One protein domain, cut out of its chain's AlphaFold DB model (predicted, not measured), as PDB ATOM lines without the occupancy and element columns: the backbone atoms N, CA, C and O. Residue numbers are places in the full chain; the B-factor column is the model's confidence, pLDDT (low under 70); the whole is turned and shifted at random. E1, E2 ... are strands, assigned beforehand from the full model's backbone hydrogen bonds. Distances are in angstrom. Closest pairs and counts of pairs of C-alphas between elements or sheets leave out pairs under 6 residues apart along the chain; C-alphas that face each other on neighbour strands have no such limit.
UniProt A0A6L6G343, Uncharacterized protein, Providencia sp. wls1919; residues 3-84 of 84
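What this domain is: This is residues 3 to 84 of the 84 residues of an uncharacterized protein of Providencia sp. wls1919 (UniProt A0A6L6G343). A single six-stranded sheet is folded back on itself at the long, sharply bent strand E2, giving a strongly twisted, open fold in which the leaf of E4 and E3 partly faces the leaf of E1, E5 and E6. The long loop of residues 29 to 43 reaches out at one end of the longest axis, and the turn between E5 and E6 makes the other end. The printed part has 82 residues, with six named strands, E1 to E6 along the chain, and no named helix; the sheet's order is E4, E3, E2, E1, E5, E6, antiparallel throughout. The class is all strand, though only 40 of the 82 residues are in named elements. The whole is compact, with a radius of gyration of the C-alphas of 13.4 A and spans of 43 by 35 by 20 A.

How they stand to each other: Begin with E1, residues 3 to 7, and its hairpin partner E2, residues 16 to 28, where N 5 is 2.8 A from O 18, within hydrogen-bond range. E2 bends by 113 degrees at residue 23, and its pairing is staggered: residues 16 to 20 pair with E1, residues 22 to 28 with E3, residues 44 to 49. In that second hairpin look for N 46 and O 26, 2.8 A apart. E1 and E3 are only just apart, at 8.4 A. E4, residues 58 to 62, forms a hairpin with E3, antiparallel at 153 degrees, with N 47 and O 59 2.8 A apart. E1, E2, E3 and E4 make a meander, each strand the antiparallel neighbour of the one before. E5, residues 68 to 72, is apart from E4 but is the neighbour of E1, antiparallel at 164 degrees, with N 4 and O 70 2.8 A apart. E6, residues 78 to 83, forms a hairpin with E5 at 165 degrees; N 69 and O 82 are 2.8 A apart. This is a folded sheet, one sheet bent back into two leaves with E2 as the hinge; 12 pairs of C-alphas across the leaves are within 11 A. E4 and E6 are its edge strands.

Where its parts are: Find C-alpha 3 at (-57.985, -21.690, 86.073); from there E1 runs 12.5 A to C-alpha 7. E2, the longest strand, runs 22.6 A to C-alpha 28 at (-42.681, -24.692, 89.639). E3 measures 15.3 A, E4 12.9 A and E5 12.6 A. E6 runs 13.6 A, ending at C-alpha 83 at (-50.088, -15.302, 94.206).

The domain as a whole: The two C-alphas farthest apart are those of Ala 37 and Thr 75, at 42.8 A. The printed part has no cut. The link from E2 to E3, 15 residues, is long; those from E4 to E5 and from E5 to E6 are tight. In the B-factor column the mean pLDDT of the printed part is 83.0, and you will find values under 70 at residues 9 to 15, 33 to 35, 37 to 39 and 52 to 57.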
ATOM      1  N   LEU A   3     -58.979 -22.624  85.575       94.38
ATOM      2  CA  LEU A   3     -57.985 -21.690  86.073       94.38
ATOM      3  C   LEU A   3     -58.488 -20.285  85.785       94.38
ATOM      4  O   LEU A   3     -58.641 -19.910  84.627       94.38
ATOM      5  N   HIS A   4     -58.739 -19.534  86.842       94.12
ATOM      6  CA  HIS A   4     -59.014 -18.114  86.778       94.12
ATOM      7  C   HIS A   4     -57.695 -17.360  86.992       94.12
ATOM      8  O   HIS A   4     -57.039 -17.534  88.018       94.12
ATOM      9  N   VAL A   5     -57.300 -16.567  86.000       91.94
ATOM     10  CA  VAL A   5     -56.089 -15.745  85.991       91.94
ATOM     11  C   VAL A   5     -56.476 -14.276  86.104       91.94
ATOM     12  O   VAL A   5     -57.239 -13.773  85.281       91.94
ATOM     13  N   LEU A   6     -55.924 -13.603  87.107       90.50
ATOM     14  CA  LEU A   6     -56.022 -12.166  87.324       90.50
ATOM     15  C   LEU A   6     -54.623 -11.573  87.183       90.50
ATOM     16  O   LEU A   6     -53.774 -11.805  88.042       90.50
ATOM     17  N   HIS A   7     -54.394 -10.815  86.115       86.25
ATOM     18  CA  HIS A   7     -53.121 -10.124  85.892       86.25
ATOM     19  C   HIS A   7     -53.122  -8.793  86.649       86.25
ATOM     20  O   HIS A   7     -53.954  -7.928  86.354       86.25
ATOM     21  N   GLY A   8     -52.233  -8.631  87.633       70.56
ATOM     22  CA  GLY A   8     -52.334  -7.537  88.616       70.56
ATOM     23  C   GLY A   8     -51.111  -6.631  88.767       70.56
ATOM     24  O   GLY A   8     -51.143  -5.723  89.595       70.56
ATOM     25  N   GLY A   9     -50.055  -6.832  87.977       62.72
ATOM     26  CA  GLY A   9     -48.768  -6.163  88.208       62.72
ATOM     27  C   GLY A   9     -48.547  -4.792  87.579       62.72
ATOM     28  O   GLY A   9     -47.671  -4.054  88.029       62.72
ATOM     29  N   ASP A  10     -49.315  -4.404  86.558       66.00
ATOM     30  CA  ASP A  10     -49.083  -3.134  85.860       66.00
ATOM     31  C   ASP A  10     -50.247  -2.151  86.077       66.00
ATOM     32  O   ASP A  10     -51.283  -2.283  85.422       66.00
ATOM     33  N   PRO A  11     -50.091  -1.115  86.929       62.56
ATOM     34  CA  PRO A  11     -51.120  -0.095  87.143       62.56
ATOM     35  C   PRO A  11     -51.426   0.740  85.888       62.56
ATOM     36  O   PRO A  11     -52.393   1.501  85.875       62.56
ATOM     37  N   LYS A  12     -50.616   0.625  84.825       63.28
ATOM     38  CA  LYS A  12     -50.849   1.258  83.518       63.28
ATOM     39  C   LYS A  12     -51.587   0.346  82.537       63.28
ATOM     40  O   LYS A  12     -52.018   0.827  81.487       63.28
ATOM     41  N   ARG A  13     -51.756  -0.945  82.842       61.84
ATOM     42  CA  ARG A  13     -52.557  -1.880  82.040       61.84
ATOM     43  C   ARG A  13     -53.894  -2.120  82.724       61.84
ATOM     44  O   ARG A  13     -53.994  -2.190  83.943       61.84
ATOM     45  N   LYS A  14     -54.956  -2.246  81.925       59.97
ATOM     46  CA  LYS A  14     -56.239  -2.704  82.463       59.97
ATOM     47  C   LYS A  14     -56.051  -4.125  83.005       59.97
ATOM     48  O   LYS A  14     -55.430  -4.922  82.298       59.97
ATOM     49  N   PRO A  15     -56.597  -4.445  84.192       64.81
ATOM     50  CA  PRO A  15     -56.630  -5.814  84.683       64.81
ATOM     51  C   PRO A  15     -57.216  -6.711  83.596       64.81
ATOM     52  O   PRO A  15     -58.296  -6.428  83.067       64.81
ATOM     53  N   LYS A  16     -56.470  -7.744  83.216       79.88
ATOM     54  CA  LYS A  16     -56.945  -8.761  82.284       79.88
ATOM     55  C   LYS A  16     -57.347  -9.965  83.121       79.88
ATOM     56  O   LYS A  16     -56.556 -10.453  83.926       79.88
ATOM     57  N   GLU A  17     -58.587 -10.395  82.942       88.56
ATOM     58  CA  GLU A  17     -59.140 -11.580  83.580       88.56
ATOM     59  C   GLU A  17     -59.357 -12.652  82.516       88.56
ATOM     60  O   GLU A  17     -59.886 -12.371  81.437       88.56
ATOM     61  N   GLU A  18     -58.913 -13.872  82.800       89.75
ATOM     62  CA  GLU A  18     -59.048 -15.010  81.893       89.75
ATOM     63  C   GLU A  18     -59.510 -16.242  82.675       89.75
ATOM     64  O   GLU A  18     -58.989 -16.538  83.749       89.75
ATOM     65  N   ILE A  19     -60.473 -16.983  82.122       91.69
ATOM     66  CA  ILE A  19     -60.898 -18.283  82.649       91.69
ATOM     67  C   ILE A  19     -60.558 -19.349  81.613       91.69
ATOM     68  O   ILE A  19     -61.030 -19.307  80.480       91.69
ATOM     69  N   ILE A  20     -59.740 -20.318  82.016       91.19
ATOM     70  CA  ILE A  20     -59.233 -21.384  81.149       91.19
ATOM     71  C   ILE A  20     -59.732 -22.716  81.689       91.19
ATOM     72  O   ILE A  20     -59.578 -23.003  82.878       91.19
ATOM     73  N   ARG A  21     -60.308 -23.564  80.835       92.38
ATOM     74  CA  ARG A  21     -60.672 -24.925  81.230       92.38
ATOM     75  C   ARG A  21     -59.428 -25.805  81.262       92.38
ATOM     76  O   ARG A  21     -58.711 -25.921  80.268       92.38
ATOM     77  N   ILE A  22     -59.175 -26.432  82.406       92.50
ATOM     78  CA  ILE A  22     -57.931 -27.163  82.654       92.50
ATOM     79  C   ILE A  22     -58.192 -28.574  83.171       92.50
ATOM     80  O   ILE A  22     -59.136 -28.831  83.930       92.50
ATOM     81  N   SER A  23     -57.307 -29.487  82.780       91.75
ATOM     82  CA  SER A  23     -57.225 -30.837  83.342       91.75
ATOM     83  C   SER A  23     -56.193 -30.908  84.465       91.75
ATOM     84  O   SER A  23     -56.355 -31.685  85.406       91.75
ATOM     85  N   LYS A  24     -55.145 -30.078  84.397       91.19
ATOM     86  CA  LYS A  24     -54.016 -30.113  85.326       91.19
ATOM     87  C   LYS A  24     -53.356 -28.744  85.463       91.19
ATOM     88  O   LYS A  24     -53.303 -27.967  84.515       91.19
ATOM     89  N   VAL A  25     -52.806 -28.486  86.647       92.81
ATOM     90  CA  VAL A  25     -51.911 -27.357  86.913       92.81
ATOM     91  C   VAL A  25     -50.762 -27.807  87.810       92.81
ATOM     92  O   VAL A  25     -50.962 -28.592  88.738       92.81
ATOM     93  N   LYS A  26     -49.552 -27.318  87.536       92.75
ATOM     94  CA  LYS A  26     -48.346 -27.573  88.326       92.75
ATOM     95  C   LYS A  26     -47.637 -26.258  88.619       92.75
ATOM     96  O   LYS A  26     -47.361 -25.492  87.705       92.75
ATOM     97  N   TYR A  27     -47.310 -26.036  89.886       92.12
ATOM     98  CA  TYR A  27     -46.447 -24.939  90.309       92.12
ATOM     99  C   TYR A  27     -44.982 -25.373  90.275       92.12
ATOM    100  O   TYR A  27     -44.655 -26.493  90.676       92.12
ATOM    101  N   VAL A  28     -44.126 -24.494  89.766       90.88
ATOM    102  CA  VAL A  28     -42.681 -24.692  89.639       90.88
ATOM    103  C   VAL A  28     -41.994 -23.421  90.121       90.88
ATOM    104  O   VAL A  28     -42.333 -22.340  89.653       90.88
ATOM    105  N   GLU A  29     -41.060 -23.539  91.062       86.56
ATOM    106  CA  GLU A  29     -40.351 -22.370  91.603       86.56
ATOM    107  C   GLU A  29     -39.279 -21.840  90.658       86.56
ATOM    108  O   GLU A  29     -39.182 -20.628  90.503       86.56
ATOM    109  N   ASP A  30     -38.559 -22.745  89.989       84.00
ATOM    110  CA  ASP A  30     -37.501 -22.419  89.036       84.00
ATOM    111  C   ASP A  30     -37.631 -23.299  87.792       84.00
ATOM    112  O   ASP A  30     -37.408 -24.514  87.824       84.00
ATOM    113  N   LEU A  31     -38.019 -22.687  86.676       81.62
ATOM    114  CA  LEU A  31     -38.122 -23.344  85.382       81.62
ATOM    115  C   LEU A  31     -36.934 -22.945  84.497       81.62
ATOM    116  O   LEU A  31     -36.845 -21.821  84.008       81.62
ATOM    117  N   SER A  32     -36.036 -23.899  84.252       71.81
ATOM    118  CA  SER A  32     -34.863 -23.733  83.377       71.81
ATOM    119  C   SER A  32     -35.083 -24.233  81.942       71.81
ATOM    120  O   SER A  32     -34.305 -23.924  81.040       71.81
ATOM    121  N   VAL A  33     -36.145 -25.009  81.698       66.56
ATOM    122  CA  VAL A  33     -36.419 -25.630  80.393       66.56
ATOM    123  C   VAL A  33     -36.785 -24.563  79.356       66.56
ATOM    124  O   VAL A  33     -37.685 -23.757  79.580       66.56
ATOM    125  N   GLY A  34     -36.093 -24.565  78.212       65.00
ATOM    126  CA  GLY A  34     -36.329 -23.619  77.110       65.00
ATOM    127  C   GLY A  34     -35.770 -22.207  77.336       65.00
ATOM    128  O   GLY A  34     -35.995 -21.330  76.503       65.00
ATOM    129  N   CYS A  35     -35.044 -21.982  78.435       61.84
ATOM    130  CA  CYS A  35     -34.340 -20.730  78.708       61.84
ATOM    131  C   CYS A  35     -32.912 -20.774  78.142       61.84
ATOM    132  O   CYS A  35     -32.349 -21.853  77.930       61.84
ATOM    133  N   LYS A  36     -32.312 -19.605  77.874       70.94
ATOM    134  CA  LYS A  36     -30.887 -19.541  77.509       70.94
ATOM    135  C   LYS A  36     -30.042 -20.079  78.666       70.94
ATOM    136  O   LYS A  36     -30.452 -20.018  79.821       70.94
ATOM    137  N   ALA A  37     -28.854 -20.601  78.364       67.88
ATOM    138  CA  ALA A  37     -27.941 -21.086  79.395       67.88
ATOM    139  C   ALA A  37     -27.682 -19.989  80.449       67.88
ATOM    140  O   ALA A  37     -27.193 -18.915  80.109       67.88
ATOM    141  N   GLY A  38     -28.034 -20.270  81.708       67.56
ATOM    142  CA  GLY A  38     -27.918 -19.332  82.833       67.56
ATOM    143  C   GLY A  38     -29.178 -18.516  83.149       67.56
ATOM    144  O   GLY A  38     -29.185 -17.814  84.155       67.56
ATOM    145  N   GLU A  39     -30.245 -18.618  82.353       66.94
ATOM    146  CA  GLU A  39     -31.536 -17.988  82.645       66.94
ATOM    147  C   GLU A  39     -32.497 -18.988  83.300       66.94
ATOM    148  O   GLU A  39     -32.723 -20.092  82.800       66.94
ATOM    149  N   THR A  40     -33.104 -18.582  84.412       70.00
ATOM    150  CA  THR A  40     -34.234 -19.270  85.039       70.00
ATOM    151  C   THR A  40     -35.462 -18.389  84.910       70.00
ATOM    152  O   THR A  40     -35.453 -17.231  85.339       70.00
ATOM    153  N   ARG A  41     -36.555 -18.927  84.367       70.69
ATOM    154  CA  ARG A  41     -37.865 -18.351  84.665       70.69
ATOM    155  C   ARG A  41     -38.151 -18.714  86.116       70.69
ATOM    156  O   ARG A  41     -38.017 -19.879  86.475       70.69
ATOM    157  N   GLY A  42     -38.437 -17.714  86.948       82.38
ATOM    158  CA  GLY A  42     -38.748 -17.935  88.362       82.38
ATOM    159  C   GLY A  42     -40.080 -18.672  88.534       82.38
ATOM    160  O   GLY A  42     -40.431 -19.557  87.757       82.38
ATOM    161  N   ARG A  43     -40.871 -18.265  89.529       89.38
ATOM    162  CA  ARG A  43     -42.154 -18.917  89.837       89.38
ATOM    163  C   ARG A  43     -43.069 -18.985  88.611       89.38
ATOM    164  O   ARG A  43     -43.454 -17.954  88.059       89.38
ATOM    165  N   CYS A  44     -43.448 -20.199  88.226       91.06
ATOM    166  CA  CYS A  44     -44.268 -20.496  87.062       91.06
ATOM    167  C   CYS A  44     -45.429 -21.440  87.399       91.06
ATOM    168  O   CYS A  44     -45.324 -22.319  88.259       91.06
ATOM    169  N   LEU A  45     -46.515 -21.313  86.637       92.25
ATOM    170  CA  LEU A  45     -47.593 -22.292  86.560       92.25
ATOM    171  C   LEU A  45     -47.601 -22.938  85.178       92.25
ATOM    172  O   LEU A  45     -47.745 -22.259  84.165       92.25
ATOM    173  N   ILE A  46     -47.475 -24.261  85.150       91.75
ATOM    174  CA  ILE A  46     -47.630 -25.079  83.946       91.75
ATOM    175  C   ILE A  46     -49.052 -25.629  83.949       91.75
ATOM    176  O   ILE A  46     -49.464 -26.293  84.903       91.75
ATOM    177  N   VAL A  47     -49.809 -25.324  82.904       91.75
ATOM    178  CA  VAL A  47     -51.257 -25.511  82.849       91.75
ATOM    179  C   VAL A  47     -51.617 -26.355  81.641       91.75
ATOM    180  O   VAL A  47     -51.361 -25.947  80.515       91.75
ATOM    181  N   SER A  48     -52.261 -27.499  81.864       91.31
ATOM    182  CA  SER A  48     -52.777 -28.326  80.774       91.31
ATOM    183  C   SER A  48     -54.205 -27.903  80.425       91.31
ATOM    184  O   SER A  48     -55.145 -28.223  81.164       91.31
ATOM    185  N   ALA A  49     -54.367 -27.160  79.332       89.31
ATOM    186  CA  ALA A  49     -55.666 -26.673  78.871       89.31
ATOM    187  C   ALA A  49     -56.406 -27.755  78.069       89.31
ATOM    188  O   ALA A  49     -55.807 -28.457  77.258       89.31
ATOM    189  N   ILE A  50     -57.714 -27.894  78.298       86.56
ATOM    190  CA  ILE A  50     -58.539 -28.926  77.638       86.56
ATOM    191  C   ILE A  50     -58.922 -28.516  76.210       86.56
ATOM    192  O   ILE A  50     -59.030 -29.373  75.338       86.56
ATOM    193  N   ASP A  51     -59.075 -27.216  75.958       78.00
ATOM    194  CA  ASP A  51     -59.581 -26.693  74.682       78.00
ATOM    195  C   ASP A  51     -58.458 -26.358  73.672       78.00
ATOM    196  O   ASP A  51     -58.710 -25.770  72.621       78.00
ATOM    197  N   GLN A  52     -57.204 -26.713  73.980       69.44
ATOM    198  CA  GLN A  52     -56.041 -26.503  73.105       69.44
ATOM    199  C   GLN A  52     -55.728 -27.778  72.294       69.44
ATOM    200  O   GLN A  52     -55.843 -28.888  72.822       69.44
ATOM    201  N   PRO A  53     -55.277 -27.666  71.028       69.75
ATOM    202  CA  PRO A  53     -54.771 -28.809  70.266       69.75
ATOM    203  C   PRO A  53     -53.641 -29.520  71.026       69.75
ATOM    204  O   PRO A  53     -52.800 -28.860  71.631       69.75
ATOM    205  N   ALA A  54     -53.562 -30.855  70.952       63.12
ATOM    206  CA  ALA A  54     -52.611 -31.664  71.734       63.12
ATOM    207  C   ALA A  54     -51.132 -31.223  71.619       63.12
ATOM    208  O   ALA A  54     -50.374 -31.366  72.580       63.12
ATOM    209  N   LEU A  55     -50.741 -30.636  70.480       60.19
ATOM    210  CA  LEU A  55     -49.405 -30.069  70.232       60.19
ATOM    211  C   LEU A  55     -49.050 -28.861  71.123       60.19
ATOM    212  O   LEU A  55     -47.871 -28.570  71.289       60.19
ATOM    213  N   TYR A  56     -50.043 -28.189  71.712       61.12
ATOM    214  CA  TYR A  56     -49.903 -26.999  72.567       61.12
ATOM    215  C   TYR A  56     -50.598 -27.184  73.921       61.12
ATOM    216  O   TYR A  56     -51.066 -26.227  74.534       61.12
ATOM    217  N   SER A  57     -50.708 -28.434  74.375       66.94
ATOM    218  CA  SER A  57     -51.523 -28.788  75.540       66.94
ATOM    219  C   SER A  57     -51.083 -28.107  76.837       66.94
ATOM    220  O   SER A  57     -51.924 -27.927  77.714       66.94
ATOM    221  N   GLU A  58     -49.816 -27.688  76.960       83.88
ATOM    222  CA  GLU A  58     -49.287 -27.007  78.144       83.88
ATOM    223  C   GLU A  58     -49.018 -25.512  77.898       83.88
ATOM    224  O   GLU A  58     -48.223 -25.127  77.043       83.88
ATOM    225  N   ILE A  59     -49.653 -24.665  78.707       86.88
ATOM    226  CA  ILE A  59     -49.433 -23.219  78.777       86.88
ATOM    227  C   ILE A  59     -48.555 -22.929  79.996       86.88
ATOM    228  O   ILE A  59     -48.826 -23.422  81.091       86.88
ATOM    229  N   ILE A  60     -47.514 -22.114  79.824       88.50
ATOM    230  CA  ILE A  60     -46.617 -21.710  80.911       88.50
ATOM    231  C   ILE A  60     -46.890 -20.248  81.259       88.50
ATOM    232  O   ILE A  60     -46.583 -19.354  80.473       88.50
ATOM    233  N   PHE A  61     -47.419 -20.010  82.456       88.44
ATOM    234  CA  PHE A  61     -47.551 -18.678  83.038       88.44
ATOM    235  C   PHE A  61     -46.346 -18.402  83.931       88.44
ATOM    236  O   PHE A  61     -46.132 -19.106  84.916       88.44
ATOM    237  N   GLN A  62     -45.545 -17.396  83.593       89.12
ATOM    238  CA  GLN A  62     -44.561 -16.848  84.521       89.12
ATOM    239  C   GLN A  62     -45.286 -15.880  85.448       89.12
ATOM    240  O   GLN A  62     -45.903 -14.939  84.970       89.12
ATOM    241  N   MET A  63     -45.235 -16.137  86.754       88.56
ATOM    242  CA  MET A  63     -45.943 -15.315  87.728       88.56
ATOM    243  C   MET A  63     -45.218 -13.978  87.900       88.56
ATOM    244  O   MET A  63     -44.026 -13.946  88.253       88.56
ATOM    245  N   GLU A  64     -45.946 -12.889  87.684       86.88
ATOM    246  CA  GLU A  64     -45.507 -11.521  87.952       86.88
ATOM    247  C   GLU A  64     -46.114 -11.012  89.266       86.88
ATOM    248  O   GLU A  64     -47.077 -11.582  89.784       86.88
ATOM    249  N   ASP A  65     -45.500  -9.984  89.851       85.75
ATOM    250  CA  ASP A  65     -45.969  -9.417  91.117       85.75
ATOM    251  C   ASP A  65     -47.378  -8.844  90.929       85.75
ATOM    252  O   ASP A  65     -47.630  -8.119  89.972       85.75
ATOM    253  N   GLY A  66     -48.298  -9.167  91.834       86.25
ATOM    254  CA  GLY A  66     -49.702  -8.766  91.746       86.25
ATOM    255  C   GLY A  66     -50.593  -9.751  90.986       86.25
ATOM    256  O   GLY A  66     -51.816  -9.631  91.076       86.25
ATOM    257  N   ASP A  67     -50.034 -10.749  90.298       88.62
ATOM    258  CA  ASP A  67     -50.850 -11.783  89.669       88.62
ATOM    259  C   ASP A  67     -51.501 -12.705  90.703       88.62
ATOM    260  O   ASP A  67     -50.885 -13.139  91.686       88.62
ATOM    261  N   VAL A  68     -52.742 -13.097  90.421       92.00
ATOM    262  CA  VAL A  68     -53.484 -14.084  91.207       92.00
ATOM    263  C   VAL A  68     -54.038 -15.165  90.288       92.00
ATOM    264  O   VAL A  68     -54.755 -14.896  89.330       92.00
ATOM    265  N   TYR A  69     -53.748 -16.418  90.624       94.12
ATOM    266  CA  TYR A  69     -54.193 -17.592  89.884       94.12
ATOM    267  C   TYR A  69     -55.029 -18.480  90.800       94.12
ATOM    268  O   TYR A  69     -54.528 -19.006  91.796       94.12
ATOM    269  N   ARG A  70     -56.302 -18.689  90.464       95.81
ATOM    270  CA  ARG A  70     -57.246 -19.492  91.250       95.81
ATOM    271  C   ARG A  70     -57.677 -20.720  90.473       95.81
ATOM    272  O   ARG A  70     -58.236 -20.619  89.387       95.81
ATOM    273  N   VAL A  71     -57.453 -21.889  91.053       95.50
ATOM    274  CA  VAL A  71     -57.992 -23.149  90.550       95.50
ATOM    275  C   VAL A  71     -59.403 -23.294  91.084       95.50
ATOM    276  O   VAL A  71     -59.599 -23.326  92.298       95.50
ATOM    277  N   LEU A  72     -60.373 -23.391  90.188       96.31
ATOM    278  CA  LEU A  72     -61.787 -23.510  90.503       96.31
ATOM    279  C   LEU A  72     -62.301 -24.916  90.163       96.31
ATOM    280  O   LEU A  72     -61.883 -25.537  89.177       96.31
ATOM    281  N   THR A  73     -63.241 -25.418  90.960       93.88
ATOM    282  CA  THR A  73     -64.076 -26.570  90.592       93.88
ATOM    283  C   THR A  73     -64.977 -26.224  89.400       93.88
ATOM    284  O   THR A  73     -65.114 -25.062  89.023       93.88
ATOM    285  N   GLU A  74     -65.661 -27.223  88.833       90.25
ATOM    286  CA  GLU A  74     -66.717 -26.976  87.832       90.25
ATOM    287  C   GLU A  74     -67.872 -26.120  88.392       90.25
ATOM    288  O   GLU A  74     -68.559 -25.442  87.641       90.25
ATOM    289  N   THR A  75     -68.068 -26.122  89.716       93.06
ATOM    290  CA  THR A  75     -69.079 -25.310  90.414       93.06
ATOM    291  C   THR A  75     -68.584 -23.912  90.802       93.06
ATOM    292  O   THR A  75     -69.331 -23.157  91.417       93.06
ATOM    293  N   GLY A  76     -67.333 -23.560  90.477       89.94
ATOM    294  CA  GLY A  76     -66.737 -22.254  90.780       89.94
ATOM    295  C   GLY A  76     -66.113 -22.118  92.175       89.94
ATOM    296  O   GLY A  76     -65.609 -21.049  92.511       89.94
ATOM    297  N   ALA A  77     -66.097 -23.177  92.991       94.44
ATOM    298  CA  ALA A  77     -65.440 -23.151  94.297       94.44
ATOM    299  C   ALA A  77     -63.912 -23.128  94.139       94.44
ATOM    300  O   ALA A  77     -63.357 -23.866  93.326       94.44
ATOM    301  N   ILE A  78     -63.218 -22.311  94.935       96.12
ATOM    302  CA  ILE A  78     -61.753 -22.211  94.890       96.12
ATOM    303  C   ILE A  78     -61.140 -23.443  95.566       96.12
ATOM    304  O   ILE A  78     -61.327 -23.665  96.759       96.12
ATOM    305  N   LEU A  79     -60.376 -24.224  94.804       93.94
ATOM    306  CA  LEU A  79     -59.587 -25.357  95.295       93.94
ATOM    307  C   LEU A  79     -58.203 -24.926  95.774       93.94
ATOM    308  O   LEU A  79     -57.672 -25.477  96.736       93.94
ATOM    309  N   LYS A  80     -57.586 -23.982  95.061       94.94
ATOM    310  CA  LYS A  80     -56.236 -23.501  95.356       94.94
ATOM    311  C   LYS A  80     -56.014 -22.119  94.766       94.94
ATOM    312  O   LYS A  80     -56.518 -21.827  93.686       94.94
ATOM    313  N   GLU A  81     -55.224 -21.305  95.448       95.50
ATOM    314  CA  GLU A  81     -54.810 -19.982  94.988       95.50
ATOM    315  C   GLU A  81     -53.279 -19.896  94.978       95.50
ATOM    316  O   GLU A  81     -52.614 -20.395  95.890       95.50
ATOM    317  N   TYR A  82     -52.730 -19.272  93.940       92.69
ATOM    318  CA  TYR A  82     -51.323 -18.912  93.816       92.69
ATOM    319  C   TYR A  82     -51.233 -17.405  93.590       92.69
ATOM    320  O   TYR A  82     -51.963 -16.862  92.764       92.69
ATOM    321  N   LYS A  83     -50.328 -16.743  94.307       90.44
ATOM    322  CA  LYS A  83     -50.088 -15.302  94.206       90.44
ATOM    323  C   LYS A  83     -48.597 -15.014  94.272       90.44
ATOM    324  O   LYS A  83     -47.857 -15.804  94.874       90.44
ATOM    325  N   LYS A  84     -48.177 -13.908  93.678       82.44
ATOM    326  CA  LYS A  84     -46.819 -13.395  93.811       82.44
ATOM    327  C   LYS A  84     -46.851 -11.930  94.213       82.44
ATOM    328  O   LYS A  84     -47.723 -11.198  93.701       82.44
TER     329      LYS A  84